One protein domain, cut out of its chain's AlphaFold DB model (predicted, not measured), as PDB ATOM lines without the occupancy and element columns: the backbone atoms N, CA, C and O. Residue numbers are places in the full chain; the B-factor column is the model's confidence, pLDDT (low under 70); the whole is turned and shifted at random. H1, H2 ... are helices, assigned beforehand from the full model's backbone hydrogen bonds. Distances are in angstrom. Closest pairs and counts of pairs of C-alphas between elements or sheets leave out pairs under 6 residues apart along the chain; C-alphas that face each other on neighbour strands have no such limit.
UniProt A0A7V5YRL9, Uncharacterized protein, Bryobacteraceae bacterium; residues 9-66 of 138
ATOM      1  N   GLU A   9      34.557  31.369 -25.681       94.94
ATOM      2  CA  GLU A   9      35.495  32.436 -25.339       94.94
ATOM      3  C   GLU A   9      36.231  32.135 -24.027       94.94
ATOM      4  O   GLU A   9      37.458  32.138 -24.005       94.94
ATOM      5  N   GLN A  10      35.517  31.705 -22.983       93.62
ATOM      6  CA  GLN A  10      36.124  31.285 -21.711       93.62
ATOM      7  C   GLN A  10      37.051  30.070 -21.873       93.62
ATOM      8  O   GLN A  10      38.117  29.990 -21.256       93.62
ATOM      9  N   PHE A  11      36.686  29.114 -22.737       94.69
ATOM     10  CA  PHE A  11      37.582  28.006 -23.067       94.69
ATOM     11  C   PHE A  11      38.850  28.480 -23.785       94.69
ATOM     12  O   PHE A  11      39.932  27.964 -23.494       94.69
ATOM     13  N   LEU A  12      38.743  29.441 -24.707       94.50
ATOM     14  CA  LEU A  12      39.897  30.019 -25.396       94.50
ATOM     15  C   LEU A  12      40.792  30.790 -24.426       94.50
ATOM     16  O   LEU A  12      41.999  30.556 -24.407       94.50
ATOM     17  N   GLU A  13      40.222  31.638 -23.578       94.62
ATOM     18  CA  GLU A  13      40.966  32.378 -22.560       94.62
ATOM     19  C   GLU A  13      41.759  31.435 -21.649       94.62
ATOM     20  O   GLU A  13      42.963  31.622 -21.456       94.62
ATOM     21  N   ARG A  14      41.135  30.345 -21.181       93.12
ATOM     22  CA  ARG A  14      41.844  29.297 -20.434       93.12
ATOM     23  C   ARG A  14      42.938  28.629 -21.269       93.12
ATOM     24  O   ARG A  14      44.018  28.354 -20.751       93.12
ATOM     25  N   LEU A  15      42.693  28.351 -22.551       93.50
ATOM     26  CA  LEU A  15      43.678  27.731 -23.452       93.50
ATOM     27  C   LEU A  15      44.942  28.575 -23.624       93.50
ATOM     28  O   LEU A  15      46.031  28.008 -23.765       93.50
ATOM     29  N   TYR A  16      44.788  29.896 -23.586       93.00
ATOM     30  CA  TYR A  16      45.876  30.868 -23.659       93.00
ATOM     31  C   TYR A  16      46.428  31.284 -22.287       93.00
ATOM     32  O   TYR A  16      47.367  32.074 -22.237       93.00
ATOM     33  N   GLY A  17      45.907  30.731 -21.186       93.06
ATOM     34  CA  GLY A  17      46.367  31.036 -19.829       93.06
ATOM     35  C   GLY A  17      45.975  32.432 -19.338       93.06
ATOM     36  O   GLY A  17      46.642  32.971 -18.462       93.06
ATOM     37  N   LEU A  18      44.919  33.022 -19.906       91.94
ATOM     38  CA  LEU A  18      44.389  34.333 -19.509       91.94
ATOM     39  C   LEU A  18      43.488  34.255 -18.266       91.94
ATOM     40  O   LEU A  18      43.216  35.275 -17.643       91.94
ATOM     41  N   VAL A  19      43.040  33.049 -17.905       87.81
ATOM     42  CA  VAL A  19      42.180  32.773 -16.747       87.81
ATOM     43  C   VAL A  19      42.862  31.730 -15.860       87.81
ATOM     44  O   VAL A  19      43.442  30.765 -16.365       87.81
ATOM     45  N   GLU A  20      42.792  31.922 -14.541       81.94
ATOM     46  CA  GLU A  20      43.334  30.989 -13.545       81.94
ATOM     47  C   GLU A  20      42.627  29.619 -13.583       81.94
ATOM     48  O   GLU A  20      41.579  29.437 -14.209       81.94
ATOM     49  N   GLU A  21      43.216  28.606 -12.935       75.00
ATOM     50  CA  GLU A  21      42.649  27.255 -12.916       75.00
ATOM     51  C   GLU A  21      41.283  27.211 -12.224       75.00
ATOM     52  O   GLU A  21      41.158  26.992 -11.025       75.00
ATOM     53  N   ASP A  22      40.237  27.343 -13.030       77.44
ATOM     54  CA  ASP A  22      38.882  27.390 -12.512       77.44
ATOM     55  C   ASP A  22      38.358  26.002 -12.100       77.44
ATOM     56  O   ASP A  22      38.496  25.014 -12.839       77.44
ATOM     57  N   ALA A  23      37.722  25.940 -10.928       79.94
ATOM     58  CA  ALA A  23      37.111  24.740 -10.360       79.94
ATOM     59  C   ALA A  23      35.913  24.251 -11.193       79.94
ATOM     60  O   ALA A  23      35.557  23.069 -11.147       79.94
ATOM     61  N   HIS A  24      35.312  25.134 -12.000       88.62
ATOM     62  CA  HIS A  24      34.154  24.801 -12.824       88.62
ATOM     63  C   HIS A  24      34.438  23.648 -13.800       88.62
ATOM     64  O   HIS A  24      33.716  22.653 -13.786       88.62
ATOM     65  N   VAL A  25      35.523  23.723 -14.583       91.50
ATOM     66  CA  VAL A  25      35.878  22.684 -15.573       91.50
ATOM     67  C   VAL A  25      36.127  21.330 -14.906       91.50
ATOM     68  O   VAL A  25      35.808  20.302 -15.490       91.50
ATOM     69  N   ARG A  26      36.641  21.315 -13.669       89.88
ATOM     70  CA  ARG A  26      36.864  20.078 -12.899       89.88
ATOM     71  C   ARG A  26      35.573  19.495 -12.318       89.88
ATOM     72  O   ARG A  26      35.496  18.296 -12.091       89.88
ATOM     73  N   SER A  27      34.574  20.335 -12.049       91.56
ATOM     74  CA  SER A  27      33.311  19.925 -11.414       91.56
ATOM     75  C   SER A  27      32.177  19.631 -12.403       91.56
ATOM     76  O   SER A  27      31.226  18.928 -12.057       91.56
ATOM     77  N   CYS A  28      32.248  20.165 -13.625       93.50
ATOM     78  CA  CYS A  28      31.226  20.001 -14.652       93.50
ATOM     79  C   CYS A  28      31.682  18.992 -15.726       93.50
ATOM     80  O   CYS A  28      32.532  19.342 -16.548       93.50
ATOM     81  N   PRO A  29      31.086  17.783 -15.805       94.25
ATOM     82  CA  PRO A  29      31.537  16.738 -16.731       94.25
ATOM     83  C   PRO A  29      31.412  17.156 -18.203       94.25
ATOM     84  O   PRO A  29      32.270  16.834 -19.020       94.25
ATOM     85  N   THR A  30      30.387  17.940 -18.548       95.06
ATOM     86  CA  THR A  30      30.194  18.467 -19.908       95.06
ATOM     87  C   THR A  30      31.297  19.450 -20.301       95.06
ATOM     88  O   THR A  30      31.820  19.386 -21.413       95.06
ATOM     89  N   CYS A  31      31.681  20.355 -19.393       94.94
ATOM     90  CA  CYS A  31      32.759  21.312 -19.659       94.94
ATOM     91  C   CYS A  31      34.124  20.622 -19.676       94.94
ATOM     92  O   CYS A  31      34.955  20.955 -20.518       94.94
ATOM     93  N   GLN A  32      34.328  19.623 -18.816       95.19
ATOM     94  CA  GLN A  32      35.520  18.782 -18.834       95.19
ATOM     95  C   GLN A  32      35.679  18.064 -20.178       95.19
ATOM     96  O   GLN A  32      36.734  18.148 -20.802       95.19
ATOM     97  N   GLN A  33      34.619  17.421 -20.673       97.06
ATOM     98  CA  GLN A  33      34.653  16.720 -21.955       97.06
ATOM     99  C   GLN A  33      34.961  17.675 -23.119       97.06
ATOM    100  O   GLN A  33      35.796  17.365 -23.972       97.06
ATOM    101  N   ARG A  34      34.323  18.855 -23.160       96.19
ATOM    102  CA  ARG A  34      34.614  19.886 -24.177       96.19
ATOM    103  C   ARG A  34      36.069  20.352 -24.103       96.19
ATOM    104  O   ARG A  34      36.723  20.490 -25.136       96.19
ATOM    105  N   TRP A  35      36.590  20.538 -22.895       96.19
ATOM    106  CA  TRP A  35      37.978  20.916 -22.671       96.19
ATOM    107  C   TRP A  35      38.966  19.857 -23.175       96.19
ATOM    108  O   TRP A  35      39.907  20.175 -23.902       96.19
ATOM    109  N   GLU A  36      38.728  18.584 -22.865       96.62
ATOM    110  CA  GLU A  36      39.554  17.469 -23.339       96.62
ATOM    111  C   GLU A  36      39.547  17.365 -24.871       96.62
ATOM    112  O   GLU A  36      40.600  17.177 -25.486       96.62
ATOM    113  N   GLN A  37      38.389  17.567 -25.510       97.12
ATOM    114  CA  GLN A  37      38.283  17.616 -26.971       97.12
ATOM    115  C   GLN A  37      39.108  18.760 -27.574       97.12
ATOM    116  O   GLN A  37      39.798  18.554 -28.576       97.12
ATOM    117  N   LEU A  38      39.073  19.953 -26.971       96.31
ATOM    118  CA  LEU A  38      39.890  21.091 -27.401       96.31
ATOM    119  C   LEU A  38      41.387  20.790 -27.270       96.31
ATOM    120  O   LEU A  38      42.143  21.010 -28.221       96.31
ATOM    121  N   LEU A  39      41.816  20.220 -26.142       95.88
ATOM    122  CA  LEU A  39      43.209  19.813 -25.942       95.88
ATOM    123  C   LEU A  39      43.645  18.749 -26.953       95.88
ATOM    124  O   LEU A  39      44.754  18.824 -27.483       95.88
ATOM    125  N   GLN A  40      42.777  17.788 -27.271       97.00
ATOM    126  CA  GLN A  40      43.072  16.757 -28.261       97.00
ATOM    127  C   GLN A  40      43.221  17.345 -29.669       97.00
ATOM    128  O   GLN A  40      44.181  17.018 -30.371       97.00
ATOM    129  N   ARG A  41      42.334  18.265 -30.069       95.38
ATOM    130  CA  ARG A  41      42.454  18.994 -31.344       95.38
ATOM    131  C   ARG A  41      43.745  19.804 -31.406       95.38
ATOM    132  O   ARG A  41      44.435  19.760 -32.421       95.38
ATOM    133  N   ARG A  42      44.114  20.491 -30.320       94.88
ATOM    134  CA  ARG A  42      45.383  21.229 -30.226       94.88
ATOM    135  C   ARG A  42      46.583  20.302 -30.400       94.88
ATOM    136  O   ARG A  42      47.471  20.624 -31.180       94.88
ATOM    137  N   LYS A  43      46.609  19.148 -29.724       94.44
ATOM    138  CA  LYS A  43      47.682  18.151 -29.884       94.44
ATOM    139  C   LYS A  43      47.794  17.679 -31.332       94.44
ATOM    140  O   LYS A  43      48.886  17.673 -31.885       94.44
ATOM    141  N   GLN A  44      46.671  17.345 -31.968       94.94
ATOM    142  CA  GLN A  44      46.648  16.942 -33.380       94.94
ATOM    143  C   GLN A  44      47.194  18.035 -34.304       94.94
ATOM    144  O   GLN A  44      47.952  17.736 -35.223       94.94
ATOM    145  N   TRP A  45      46.838  19.296 -34.049       92.88
ATOM    146  CA  TRP A  45      47.369  20.440 -34.787       92.88
ATOM    147  C   TRP A  45      48.872  20.616 -34.588       92.88
ATOM    148  O   TRP A  45      49.592  20.765 -35.569       92.88
ATOM    149  N   LEU A  46      49.357  20.540 -33.348       90.19
ATOM    150  CA  LEU A  46      50.785  20.656 -33.040       90.19
ATOM    151  C   LEU A  46      51.607  19.528 -33.671       90.19
ATOM    152  O   LEU A  46      52.697  19.783 -34.162       90.19
ATOM    153  N   HIS A  47      51.077  18.305 -33.734       90.44
ATOM    154  CA  HIS A  47      51.746  17.200 -34.428       90.44
ATOM    155  C   HIS A  47      51.817  17.377 -35.948       90.44
ATOM    156  O   HIS A  47      52.697  16.809 -36.585       90.44
ATOM    157  N   ARG A  48      50.890  18.139 -36.537       89.50
ATOM    158  CA  ARG A  48      50.909  18.488 -37.964       89.50
ATOM    159  C   ARG A  48      51.676  19.774 -38.247       89.50
ATOM    160  O   ARG A  48      51.885  20.094 -39.414       89.50
ATOM    161  N   ALA A  49      52.042  20.526 -37.211       84.69
ATOM    162  CA  ALA A  49      52.786  21.755 -37.387       84.69
ATOM    163  C   ALA A  49      54.157  21.411 -37.988       84.69
ATOM    164  O   ALA A  49      54.842  20.522 -37.473       84.69
ATOM    165  N   PRO A  50      54.563  22.076 -39.080       85.44
ATOM    166  CA  PRO A  50      55.892  21.879 -39.629       85.44
ATOM    167  C   PRO A  50      56.938  22.243 -38.571       85.44
ATOM    168  O   PRO A  50      56.862  23.298 -37.936       85.44
ATOM    169  N   ALA A  51      57.909  21.354 -38.372       84.94
ATOM    170  CA  ALA A  51      59.073  21.650 -37.557       84.94
ATOM    171  C   ALA A  51      59.943  22.645 -38.332       84.94
ATOM    172  O   ALA A  51      60.569  22.287 -39.329       84.94
ATOM    173  N   PHE A  52      59.933  23.904 -37.907       86.81
ATOM    174  CA  PHE A  52      60.829  24.914 -38.455       86.81
ATOM    175  C   PHE A  52      62.162  24.860 -37.715       86.81
ATOM    176  O   PHE A  52      62.157  24.800 -36.479       86.81
ATOM    177  N   PRO A  53      63.288  24.893 -38.436       92.12
ATOM    178  CA  PRO A  53      64.584  24.921 -37.796       92.12
ATOM    179  C   PRO A  53      64.842  26.305 -37.171       92.12
ATOM    180  O   PRO A  53      64.193  27.296 -37.524       92.12
ATOM    181  N   GLU A  54      65.744  26.379 -36.194       91.06
ATOM    182  CA  GLU A  54      65.952  27.586 -35.380       91.06
ATOM    183  C   GLU A  54      66.434  28.779 -36.222       91.06
ATOM    184  O   GLU A  54      65.982  29.912 -36.030       91.06
ATOM    185  N   GLU A  55      67.263  28.516 -37.231       94.19
ATOM    186  CA  GLU A  55      67.734  29.510 -38.191       94.19
ATOM    187  C   GLU A  55      66.588  30.186 -38.957       94.19
ATOM    188  O   GLU A  55      66.638  31.391 -39.206       94.19
ATOM    189  N   TRP A  56      65.504  29.458 -39.251       95.50
ATOM    190  CA  TRP A  56      64.346  30.016 -39.948       95.50
ATOM    191  C   TRP A  56      63.619  31.048 -39.080       95.50
ATOM    192  O   TRP A  56      63.240  32.120 -39.561       95.50
ATOM    193  N   TRP A  57      63.480  30.771 -37.779       93.38
ATOM    194  CA  TRP A  57      62.901  31.717 -36.825       93.38
ATOM    195  C   TRP A  57      63.764  32.961 -36.665       93.38
ATOM    196  O   TRP A  57      63.234  34.073 -36.595       93.38
ATOM    197  N   TYR A  58      65.085  32.789 -36.632       94.56
ATOM    198  CA  TYR A  58      66.017  33.905 -36.558       94.56
ATOM    199  C   TYR A  58      65.898  34.814 -37.787       94.56
ATOM    200  O   TYR A  58      65.712  36.025 -37.637       94.56
ATOM    201  N   GLU A  59      65.896  34.239 -38.993       94.62
ATOM    202  CA  GLU A  59      65.695  34.996 -40.232       94.62
ATOM    203  C   GLU A  59      64.340  35.708 -40.264       94.62
ATOM    204  O   GLU A  59      64.258  36.887 -40.621       94.62
ATOM    205  N   GLN A  60      63.261  35.022 -39.876       95.50
ATOM    206  CA  GLN A  60      61.934  35.627 -39.828       95.50
ATOM    207  C   GLN A  60      61.912  36.811 -38.854       95.50
ATOM    208  O   GLN A  60      61.384  37.877 -39.182       95.50
ATOM    209  N   ARG A  61      62.520  36.646 -37.676       95.31
ATOM    210  CA  ARG A  61      62.593  37.685 -36.648       95.31
ATOM    211  C   ARG A  61      63.386  38.893 -37.135       95.31
ATOM    212  O   ARG A  61      62.910  40.017 -36.989       95.31
ATOM    213  N   GLN A  62      64.537  38.674 -37.770       96.06
ATOM    214  CA  GLN A  62      65.323  39.748 -38.378       96.06
ATOM    215  C   GLN A  62      64.539  40.486 -39.465       96.06
ATOM    216  O   GLN A  62      64.525  41.713 -39.478       96.06
ATOM    217  N   ARG A  63      63.819  39.769 -40.339       93.50
ATOM    218  CA  ARG A  63      62.975  40.395 -41.372       93.50
ATOM    219  C   ARG A  63      61.865  41.255 -40.772       93.50
ATOM    220  O   ARG A  63      61.578  42.323 -41.309       93.50
ATOM    221  N   ILE A  64      61.237  40.806 -39.684       91.50
ATOM    222  CA  ILE A  64      60.212  41.587 -38.978       91.50
ATOM    223  C   ILE A  64      60.830  42.858 -38.394       91.50
ATOM    224  O   ILE A  64      60.307  43.942 -38.648       91.50
ATOM    225  N   PHE A  65      61.951  42.752 -37.677       92.75
ATOM    226  CA  PHE A  65      62.617  43.921 -37.096       92.75
ATOM    227  C   PHE A  65      63.072  44.914 -38.156       92.75
ATOM    228  O   PHE A  65      62.767  46.095 -38.052       92.75
ATOM    229  N   HIS A  66      63.669  44.425 -39.235       90.94
ATOM    230  CA  HIS A  66      64.080  45.260 -40.349       90.94
ATOM    231  C   HIS A  66      62.897  46.026 -40.967       90.94
ATOM    232  O   HIS A  66      63.019  47.207 -41.269       90.94
TER     233      HIS A  66
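What this domain is: This is residues 9 to 66 of the 138 residues of an uncharacterized protein of Bryobacteraceae bacterium (UniProt A0A7V5YRL9). One long helix, H3, runs from a small body at its first end to an outstretched arm at the other, and the arm ends in a second helix, H4, turned across the line of H3 and meeting no other helix. In the body, the short helix H2 makes a corner with the first end of H3, and H1 lies loosely near H3, with a looping link of 7 residues leading from H1 to H2. Residues 43 to 66 stick out, and this arm makes much of the length. The printed part has 58 residues with four named helices, in the order H1, H2, H3, H4, and no named strand; the class is all helix. The whole is extended, with a radius of gyration of the C-alphas of 16.7 A and spans of 48 by 23 by 15 A.

Where its parts are: H3, residues 29 to 48, is the longest helix, 28.8 A from first to last C-alpha, beginning with C-alpha 29 at (31.537, 16.738, -16.731). H2, residues 23 to 27, comes before it and is 6.2 A long. H1, residues 9 to 15, is 9.6 A long and begins with C-alpha 9 at (35.495, 32.436, -25.339). H4, residues 54 to 66, is 18.5 A long and ends with C-alpha 66 at (64.080, 45.260, -40.349).

How they stand to each other: H3 touches H2 only at the corner by their link, with residues 31 to 35 of H3 alone; the closest C-alphas are those of Val 25 and Gln 32, 5.1 A apart. H1 and H3 are close but not clearly touching, with 1 pair of C-alphas within 8 A, those of Phe 11 and Trp 35 at 7.1 A. Their lines stand at a steep tilt of 58 degrees, and they run the same way. H1 and H2 are apart. H4 is apart from H1, H2 and H3. In H1, H2, H3 and H4, every O i to N i+4 pair is within hydrogen-bond range.

The domain as a whole: The two C-alphas farthest apart are those of Pro 29 and His 66, 49.3 A. Residues 43 to 66 stand free, of which 43 to 48 belong to H3 and 54 to 66 to H4. The body without them has 34 residues and spans 22 by 22 by 13 A, with a radius of gyration of 9.1 A. The links from H2 to H3, of 1 residue, and from H3 to H4, of 5 residues, are tight; the link from H1 to H2, of 7 residues, is short. The printed part has no cut. Its mean pLDDT is 92.1, and no printed residue is under 70.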